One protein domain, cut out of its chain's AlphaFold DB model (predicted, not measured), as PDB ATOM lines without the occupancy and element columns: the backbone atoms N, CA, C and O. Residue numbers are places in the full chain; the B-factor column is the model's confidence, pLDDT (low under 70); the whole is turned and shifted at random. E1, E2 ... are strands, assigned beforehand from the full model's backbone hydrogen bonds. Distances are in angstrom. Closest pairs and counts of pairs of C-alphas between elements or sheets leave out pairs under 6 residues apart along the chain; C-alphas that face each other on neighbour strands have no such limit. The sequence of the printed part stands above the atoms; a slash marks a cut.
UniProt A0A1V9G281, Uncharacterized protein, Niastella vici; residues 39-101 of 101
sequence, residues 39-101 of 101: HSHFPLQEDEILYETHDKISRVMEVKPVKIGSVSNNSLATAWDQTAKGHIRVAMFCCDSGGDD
ATOM      1  N   HIS A  39       3.211 -44.621 -14.475       80.50
ATOM      2  CA  HIS A  39       1.873 -44.266 -14.041       80.50
ATOM      3  C   HIS A  39       0.920 -44.311 -15.233       80.50
ATOM      4  O   HIS A  39       1.323 -44.182 -16.386       80.50
ATOM      5  N   SER A  40      -0.362 -44.500 -14.951       74.81
ATOM      6  CA  SER A  40      -1.422 -44.451 -15.948       74.81
ATOM      7  C   SER A  40      -2.348 -43.302 -15.578       74.81
ATOM      8  O   SER A  40      -2.905 -43.279 -14.482       74.81
ATOM      9  N   HIS A  41      -2.492 -42.335 -16.483       71.69
ATOM     10  CA  HIS A  41      -3.506 -41.290 -16.344       71.69
ATOM     11  C   HIS A  41      -4.905 -41.814 -16.702       71.69
ATOM     12  O   HIS A  41      -5.902 -41.320 -16.181       71.69
ATOM     13  N   PHE A  42      -4.974 -42.822 -17.573       81.31
ATOM     14  CA  PHE A  42      -6.191 -43.491 -18.021       81.31
ATOM     15  C   PHE A  42      -5.859 -44.895 -18.565       81.31
ATOM     16  O   PHE A  42      -4.723 -45.140 -18.994       81.31
ATOM     17  N   PRO A  43      -6.826 -45.829 -18.550       85.19
ATOM     18  CA  PRO A  43      -6.632 -47.175 -19.082       85.19
ATOM     19  C   PRO A  43      -6.448 -47.163 -20.607       85.19
ATOM     20  O   PRO A  43      -7.153 -46.438 -21.307       85.19
ATOM     21  N   LEU A  44      -5.535 -48.000 -21.108       89.88
ATOM     22  CA  LEU A  44      -5.401 -48.322 -22.533       89.88
ATOM     23  C   LEU A  44      -6.240 -49.556 -22.865       89.88
ATOM     24  O   LEU A  44      -6.323 -50.484 -22.056       89.88
ATOM     25  N   GLN A  45      -6.826 -49.583 -24.059       92.44
ATOM     26  CA  GLN A  45      -7.421 -50.803 -24.603       92.44
ATOM     27  C   GLN A  45      -6.336 -51.800 -25.042       92.44
ATOM     28  O   GLN A  45      -5.177 -51.441 -25.237       92.44
ATOM     29  N   GLU A  46      -6.713 -53.069 -25.217       91.06
ATOM     30  CA  GLU A  46      -5.785 -54.143 -25.617       91.06
ATOM     31  C   GLU A  46      -5.110 -53.880 -26.975       91.06
ATOM     32  O   GLU A  46      -3.985 -54.316 -27.210       91.06
ATOM     33  N   ASP A  47      -5.781 -53.137 -27.856       94.88
ATOM     34  CA  ASP A  47      -5.303 -52.773 -29.185       94.88
ATOM     35  C   ASP A  47      -4.728 -51.348 -29.262       94.88
ATOM     36  O   ASP A  47      -4.544 -50.820 -30.363       94.88
ATOM     37  N   GLU A  48      -4.438 -50.725 -28.117       94.81
ATOM     38  CA  GLU A  48      -3.886 -49.374 -28.016       94.81
ATOM     39  C   GLU A  48      -2.460 -49.344 -27.459       94.81
ATOM     40  O   GLU A  48      -2.035 -50.193 -26.676       94.81
ATOM     41  N   ILE A  49      -1.719 -48.312 -27.853       93.56
ATOM     42  CA  ILE A  49      -0.398 -47.980 -27.321       93.56
ATOM     43  C   ILE A  49      -0.241 -46.465 -27.219       93.56
ATOM     44  O   ILE A  49      -0.921 -45.717 -27.924       93.56
ATOM     45  N   LEU A  50       0.651 -45.998 -26.344       93.75
ATOM     46  CA  LEU A  50       1.003 -44.584 -26.304       93.75
ATOM     47  C   LEU A  50       1.888 -44.233 -27.498       93.75
ATOM     48  O   LEU A  50       2.858 -44.931 -27.807       93.75
ATOM     49  N   TYR A  51       1.554 -43.123 -28.138       93.50
ATOM     50  CA  TYR A  51       2.350 -42.532 -29.194       93.50
ATOM     51  C   TYR A  51       2.659 -41.082 -28.843       93.50
ATOM     52  O   TYR A  51       1.751 -40.277 -28.612       93.50
ATOM     53  N   GLU A  52       3.949 -40.786 -28.777       93.38
ATOM     54  CA  GLU A  52       4.512 -39.470 -28.528       93.38
ATOM     55  C   GLU A  52       4.825 -38.774 -29.854       93.38
ATOM     56  O   GLU A  52       5.398 -39.348 -30.780       93.38
ATOM     57  N   THR A  53       4.463 -37.504 -29.935       91.94
ATOM     58  CA  THR A  53       4.870 -36.598 -31.004       91.94
ATOM     59  C   THR A  53       5.208 -35.242 -30.402       91.94
ATOM     60  O   THR A  53       4.874 -34.951 -29.251       91.94
ATOM     61  N   HIS A  54       5.853 -34.382 -31.178       92.31
ATOM     62  CA  HIS A  54       6.181 -33.038 -30.732       92.31
ATOM     63  C   HIS A  54       6.006 -32.009 -31.851       92.31
ATOM     64  O   HIS A  54       6.143 -32.315 -33.033       92.31
ATOM     65  N   ASP A  55       5.719 -30.773 -31.458       90.69
ATOM     66  CA  ASP A  55       5.757 -29.593 -32.314       90.69
ATOM     67  C   ASP A  55       6.935 -28.714 -31.877       90.69
ATOM     68  O   ASP A  55       6.931 -28.113 -30.796       90.69
ATOM     69  N   LYS A  56       7.962 -28.644 -32.735       90.19
ATOM     70  CA  LYS A  56       9.193 -27.882 -32.478       90.19
ATOM     71  C   LYS A  56       8.932 -26.371 -32.368       90.19
ATOM     72  O   LYS A  56       9.658 -25.696 -31.642       90.19
ATOM     73  N   ILE A  57       7.905 -25.837 -33.040       92.62
ATOM     74  CA  ILE A  57       7.604 -24.397 -33.059       92.62
ATOM     75  C   ILE A  57       6.942 -23.982 -31.746       92.62
ATOM     76  O   ILE A  57       7.402 -23.048 -31.086       92.62
ATOM     77  N   SER A  58       5.879 -24.682 -31.348       95.81
ATOM     78  CA  SER A  58       5.167 -24.383 -30.097       95.81
ATOM     79  C   SER A  58       5.854 -24.958 -28.853       95.81
ATOM     80  O   SER A  58       5.500 -24.580 -27.737       95.81
ATOM     81  N   ARG A  59       6.864 -25.824 -29.031       95.12
ATOM     82  CA  ARG A  59       7.556 -26.569 -27.965       95.12
ATOM     83  C   ARG A  59       6.590 -27.407 -27.127       95.12
ATOM     84  O   ARG A  59       6.721 -27.487 -25.906       95.12
ATOM     85  N   VAL A  60       5.628 -28.028 -27.800       93.88
ATOM     86  CA  VAL A  60       4.638 -28.914 -27.189       93.88
ATOM     87  C   VAL A  60       4.986 -30.356 -27.515       93.88
ATOM     88  O   VAL A  60       5.312 -30.687 -28.651       93.88
ATOM     89  N   MET A  61       4.887 -31.210 -26.503       92.62
ATOM     90  CA  MET A  61       4.912 -32.657 -26.651       92.62
ATOM     91  C   MET A  61       3.502 -33.178 -26.392       92.62
ATOM     92  O   MET A  61       2.874 -32.803 -25.401       92.62
ATOM     93  N   GLU A  62       3.000 -34.016 -27.291       92.62
ATOM     94  CA  GLU A  62       1.706 -34.677 -27.159       92.62
ATOM     95  C   GLU A  62       1.942 -36.179 -27.033       92.62
ATOM     96  O   GLU A  62       2.625 -36.776 -27.863       92.62
ATOM     97  N   VAL A  63       1.339 -36.790 -26.016       92.38
ATOM     98  CA  VAL A  63       1.260 -38.244 -25.881       92.38
ATOM     99  C   VAL A  63      -0.209 -38.629 -25.899       92.38
ATOM    100  O   VAL A  63      -0.995 -38.123 -25.094       92.38
ATOM    101  N   LYS A  64      -0.588 -39.532 -26.803       93.00
ATOM    102  CA  LYS A  64      -1.970 -40.015 -26.910       93.00
ATOM    103  C   LYS A  64      -2.041 -41.517 -27.172       93.00
ATOM    104  O   LYS A  64      -1.131 -42.064 -27.797       93.00
ATOM    105  N   PRO A  65      -3.120 -42.189 -26.738       94.19
ATOM    106  CA  PRO A  65      -3.445 -43.526 -27.210       94.19
ATOM    107  C   PRO A  65      -3.672 -43.520 -28.714       94.19
ATOM    108  O   PRO A  65      -4.396 -42.676 -29.246       94.19
ATOM    109  N   VAL A  66      -3.088 -44.497 -29.390       94.25
ATOM    110  CA  VAL A  66      -3.362 -44.804 -30.791       94.25
ATOM    111  C   VAL A  66      -3.527 -46.305 -30.947       94.25
ATOM    112  O   VAL A  66      -3.046 -47.081 -30.122       94.25
ATOM    113  N   LYS A  67      -4.179 -46.738 -32.027       95.62
ATOM    114  CA  LYS A  67      -4.278 -48.164 -32.342       95.62
ATOM    115  C   LYS A  67      -2.905 -48.712 -32.703       95.62
ATOM    116  O   LYS A  67      -2.208 -48.104 -33.514       95.62
ATOM    117  N   ILE A  68      -2.549 -49.884 -32.187       93.19
ATOM    118  CA  ILE A  68      -1.259 -50.532 -32.474       93.19
ATOM    119  C   ILE A  68      -1.046 -50.666 -33.989       93.19
ATOM    120  O   ILE A  68       0.015 -50.325 -34.496       93.19
ATOM    121  N   GLY A  69      -2.085 -51.063 -34.733       92.88
ATOM    122  CA  GLY A  69      -2.026 -51.194 -36.195       92.88
ATOM    123  C   GLY A  69      -1.880 -49.878 -36.973       92.88
ATOM    124  O   GLY A  69      -1.715 -49.923 -38.186       92.88
ATOM    125  N   SER A  70      -1.967 -48.722 -36.305       91.38
ATOM    126  CA  SER A  70      -1.744 -47.401 -36.911       91.38
ATOM    127  C   SER A  70      -0.330 -46.859 -36.696       91.38
ATOM    128  O   SER A  70       0.035 -45.871 -37.328       91.38
ATOM    129  N   VAL A  71       0.464 -47.495 -35.827       91.56
ATOM    130  CA  VAL A  71       1.865 -47.127 -35.600       91.56
ATOM    131  C   VAL A  71       2.700 -47.614 -36.782       91.56
ATOM    132  O   VAL A  71       2.583 -48.759 -37.217       91.56
ATOM    133  N   SER A  72       3.534 -46.731 -37.320       89.19
ATOM    134  CA  SER A  72       4.421 -47.038 -38.438       89.19
ATOM    135  C   SER A  72       5.521 -48.004 -38.011       89.19
ATOM    136  O   SER A  72       6.035 -47.945 -36.894       89.19
ATOM    137  N   ASN A  73       5.972 -48.852 -38.934       86.94
ATOM    138  CA  ASN A  73       7.119 -49.732 -38.679       86.94
ATOM    139  C   ASN A  73       8.434 -48.958 -38.470       86.94
ATOM    140  O   ASN A  73       9.408 -49.540 -37.999       86.94
ATOM    141  N   ASN A  74       8.462 -47.669 -38.825       88.69
ATOM    142  CA  ASN A  74       9.608 -46.784 -38.633       88.69
ATOM    143  C   ASN A  74       9.534 -45.981 -37.324       88.69
ATOM    144  O   ASN A  74      10.447 -45.207 -37.043       88.69
ATOM    145  N   SER A  75       8.468 -46.113 -36.529       91.00
ATOM    146  CA  SER A  75       8.367 -45.405 -35.253       91.00
ATOM    147  C   SER A  75       9.408 -45.925 -34.256       91.00
ATOM    148  O   SER A  75       9.672 -47.128 -34.152       91.00
ATOM    149  N   LEU A  76      10.001 -45.019 -33.484       91.56
ATOM    150  CA  LEU A  76      11.029 -45.354 -32.503       91.56
ATOM    151  C   LEU A  76      10.384 -45.727 -31.171       91.56
ATOM    152  O   LEU A  76       9.670 -44.931 -30.576       91.56
ATOM    153  N   ALA A  77      10.660 -46.922 -30.649       92.88
ATOM    154  CA  ALA A  77      10.294 -47.231 -29.270       92.88
ATOM    155  C   ALA A  77      11.125 -46.351 -28.319       92.88
ATOM    156  O   ALA A  77      12.359 -46.342 -28.416       92.88
ATOM    157  N   THR A  78      10.459 -45.629 -27.414       91.00
ATOM    158  CA  THR A  78      11.087 -44.673 -26.480       91.00
ATOM    159  C   THR A  78      10.808 -44.984 -25.014       91.00
ATOM    160  O   THR A  78      11.589 -44.583 -24.152       91.00
ATOM    161  N   ALA A  79       9.764 -45.765 -24.722       92.12
ATOM    162  CA  ALA A  79       9.506 -46.292 -23.388       92.12
ATOM    163  C   ALA A  79       9.264 -47.799 -23.412       92.12
ATOM    164  O   ALA A  79       8.587 -48.328 -24.298       92.12
ATOM    165  N   TRP A  80       9.755 -48.472 -22.375       92.38
ATOM    166  CA  TRP A  80       9.523 -49.891 -22.138       92.38
ATOM    167  C   TRP A  80       9.070 -50.111 -20.708       92.38
ATOM    168  O   TRP A  80       9.518 -49.424 -19.790       92.38
ATOM    169  N   ASP A  81       8.218 -51.107 -20.533       90.88
ATOM    170  CA  ASP A  81       7.883 -51.668 -19.240       90.88
ATOM    171  C   ASP A  81       8.112 -53.182 -19.239       90.88
ATOM    172  O   ASP A  81       8.599 -53.774 -20.209       90.88
ATOM    173  N   GLN A  82       7.808 -53.808 -18.107       89.56
ATOM    174  CA  GLN A  82       7.846 -55.254 -17.974       89.56
ATOM    175  C   GLN A  82       6.430 -55.808 -17.841       89.56
ATOM    176  O   GLN A  82       5.597 -55.300 -17.092       89.56
ATOM    177  N   THR A  83       6.168 -56.906 -18.542       87.12
ATOM    178  CA  THR A  83       4.972 -57.721 -18.308       87.12
ATOM    179  C   THR A  83       5.031 -58.360 -16.917       87.12
ATOM    180  O   THR A  83       6.103 -58.502 -16.329       87.12
ATOM    181  N   ALA A  84       3.901 -58.870 -16.419       85.44
ATOM    182  CA  ALA A  84       3.857 -59.628 -15.161       85.44
ATOM    183  C   ALA A  84       4.785 -60.866 -15.138       85.44
ATOM    184  O   ALA A  84       5.080 -61.398 -14.072       85.44
ATOM    185  N   LYS A  85       5.251 -61.329 -16.308       89.69
ATOM    186  CA  LYS A  85       6.198 -62.444 -16.465       89.69
ATOM    187  C   LYS A  85       7.659 -61.989 -16.603       89.69
ATOM    188  O   LYS A  85       8.521 -62.820 -16.859       89.69
ATOM    189  N   GLY A  86       7.942 -60.690 -16.482       88.81
ATOM    190  CA  GLY A  86       9.291 -60.125 -16.589       88.81
ATOM    191  C   GLY A  86       9.798 -59.923 -18.021       88.81
ATOM    192  O   GLY A  86      10.956 -59.564 -18.212       88.81
ATOM    193  N   HIS A  87       8.965 -60.135 -19.044       92.12
ATOM    194  CA  HIS A  87       9.343 -59.812 -20.423       92.12
ATOM    195  C   HIS A  87       9.253 -58.310 -20.684       92.12
ATOM    196  O   HIS A  87       8.283 -57.685 -20.253       92.12
ATOM    197  N   ILE A  88      10.211 -57.777 -21.444       92.94
ATOM    198  CA  ILE A  88      10.200 -56.392 -21.927       92.94
ATOM    199  C   ILE A  88       9.033 -56.208 -22.900       92.94
ATOM    200  O   ILE A  88       8.842 -57.014 -23.813       92.94
ATOM    201  N   ARG A  89       8.282 -55.124 -22.726       91.69
ATOM    202  CA  ARG A  89       7.221 -54.680 -23.627       91.69
ATOM    203  C   ARG A  89       7.435 -53.208 -23.961       91.69
ATOM    204  O   ARG A  89       7.883 -52.434 -23.121       91.69
ATOM    205  N   VAL A  90       7.138 -52.820 -25.200       92.88
ATOM    206  CA  VAL A  90       7.132 -51.405 -25.590       92.88
ATOM    207  C   VAL A  90       5.892 -50.748 -24.994       92.88
ATOM    208  O   VAL A  90       4.778 -51.207 -25.237       92.88
ATOM    209  N   ALA A  91       6.095 -49.694 -24.212       92.06
ATOM    210  CA  ALA A  91       5.023 -48.916 -23.598       92.06
ATOM    211  C   ALA A  91       4.670 -47.674 -24.430       92.06
ATOM    212  O   ALA A  91       3.527 -47.224 -24.404       92.06
ATOM    213  N   MET A  92       5.642 -47.130 -25.172       93.12
ATOM    214  CA  MET A  92       5.457 -45.936 -25.991       93.12
ATOM    215  C   MET A  92       6.369 -45.948 -27.212       93.12
ATOM    216  O   MET A  92       7.553 -46.299 -27.118       93.12
ATOM    217  N   PHE A  93       5.805 -45.519 -28.335       94.25
ATOM    218  CA  PHE A  93       6.545 -45.144 -29.533       94.25
ATOM    219  C   PHE A  93       6.585 -43.621 -29.671       94.25
ATOM    220  O   PHE A  93       5.683 -42.934 -29.206       94.25
ATOM    221  N   CYS A  94       7.613 -43.107 -30.326       91.62
ATOM    222  CA  CYS A  94       7.749 -41.723 -30.763       91.62
ATOM    223  C   CYS A  94       8.000 -41.705 -32.280       91.62
ATOM    224  O   CYS A  94       8.301 -42.757 -32.848       91.62
ATOM    225  N   CYS A  95       7.850 -40.527 -32.892       81.94
ATOM    226  CA  CYS A  95       8.082 -40.162 -34.296       81.94
ATOM    227  C   CYS A  95       8.775 -41.204 -35.203       81.94
ATOM    228  O   CYS A  95       9.793 -41.806 -34.853       81.94
ATOM    229  N   ASP A  96       8.291 -41.318 -36.441       64.56
ATOM    230  CA  ASP A  96       8.931 -42.112 -37.491       64.56
ATOM    231  C   ASP A  96      10.354 -41.619 -37.762       64.56
ATOM    232  O   ASP A  96      10.576 -40.431 -38.007       64.56
ATOM    233  N   SER A  97      11.319 -42.539 -37.743       52.69
ATOM    234  CA  SER A  97      12.706 -42.282 -38.121       52.69
ATOM    235  C   SER A  97      12.756 -41.774 -39.569       52.69
ATOM    236  O   SER A  97      12.747 -42.565 -40.514       52.69
ATOM    237  N   GLY A  98      12.728 -40.452 -39.739       51.97
ATOM    238  CA  GLY A  98      12.622 -39.780 -41.037       51.97
ATOM    239  C   GLY A  98      12.246 -38.294 -40.987       51.97
ATOM    240  O   GLY A  98      12.353 -37.628 -42.012       51.97
ATOM    241  N   GLY A  99      11.826 -37.757 -39.836       46.00
ATOM    242  CA  GLY A  99      11.588 -36.322 -39.652       46.00
ATOM    243  C   GLY A  99      12.691 -35.658 -38.833       46.00
ATOM    244  O   GLY A  99      12.576 -35.635 -37.614       46.00
ATOM    245  N   ASP A 100      13.719 -35.153 -39.520       43.22
ATOM    246  CA  ASP A 100      14.763 -34.221 -39.057       43.22
ATOM    247  C   ASP A 100      15.067 -34.231 -37.550       43.22
ATOM    248  O   ASP A 100      14.534 -33.400 -36.814       43.22
ATOM    249  N   ASP A 101      15.994 -35.089 -37.128       39.50
ATOM    250  CA  ASP A 101      16.931 -34.781 -36.040       39.50
ATOM    251  C   ASP A 101      18.352 -34.694 -36.613       39.50
ATOM    252  O   ASP A 101      18.715 -35.572 -37.435       39.50
TER     253      ASP A 101
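What this domain is: This is residues 39 to 101 of the 101 residues of an uncharacterized protein of Niastella vici (UniProt A0A1V9G281). Two strand hairpins, E1 with E2 and E3 with E4, join side by side through E1 and E4 into one strongly twisted sheet of four strands, with no named helix over either face. The turns of the two hairpins point to opposite ends of the longest axis, and residues 55 to 60, at the turn of the first hairpin, stick out. The printed part has 63 residues, with four named strands in the order E1, E2, E3, E4 along the chain; the class is all strand. Across the mixed sheet the order is E2, E1, E4, E3: each hairpin is antiparallel, while E1 and E4 are parallel. The whole is elongated, with spans of 40 by 24 by 19 A, and only just compact, close to loose, with a radius of gyration of the C-alphas of 12.7 A.

How they stand to each other: After residues 39 to 47, which hold no named strand, comes E1, residues 48 to 55, an inner strand. It forms a hairpin with E2, residues 60 to 67, an edge strand; their directions stand at 154 degrees. N 51 and O 64 are 2.9 A apart and N 55 and O 60 are 2.8 A apart, both within hydrogen-bond range. E3, residues 75 to 82, is the other edge strand and is apart from E2. It bends by 58 degrees at residue 78. E4, residues 88 to 96, is an inner strand and bends by 61 degrees at residue 91. E3 and E4 are a hairpin, antiparallel at 160 degrees, with N 91 and O 79 at 2.8 A and N 76 and O 94 at 2.9 A. E1 and E4 are parallel at 36 degrees; the C-alphas of Glu 52 and Cys 94, which face each other, are 4.5 A apart, and N 52 and O 93 are 2.8 A apart. From edge to edge of the sheet the strands' lines turn by 75 degrees and the way across it turns by 51 degrees.

Where its parts are: E1 begins at C-alpha 48, (-3.886, -49.374, -28.016), and is 22.4 A long from first to last C-alpha. E2 begins at C-alpha 60, (4.638, -28.914, -27.189), and measures 21.8 A. E3 measures 19.9 A. E4, the longest strand by residues with 9, measures 21.2 A and ends at C-alpha 96, (8.931, -42.112, -37.491).

The domain as a whole: The two C-alphas farthest apart, those of Ile 57 and Lys 85, are 41.5 A from each other. The printed part has no cut and ends at Asp 101, the chain's last residue. The links from E1 to E2 and from E3 to E4 are tight, and that from E2 to E3 is short, with 7 residues. The mean pLDDT of the printed part of this predicted model is 86.7; residues 96 to 101 are under 70.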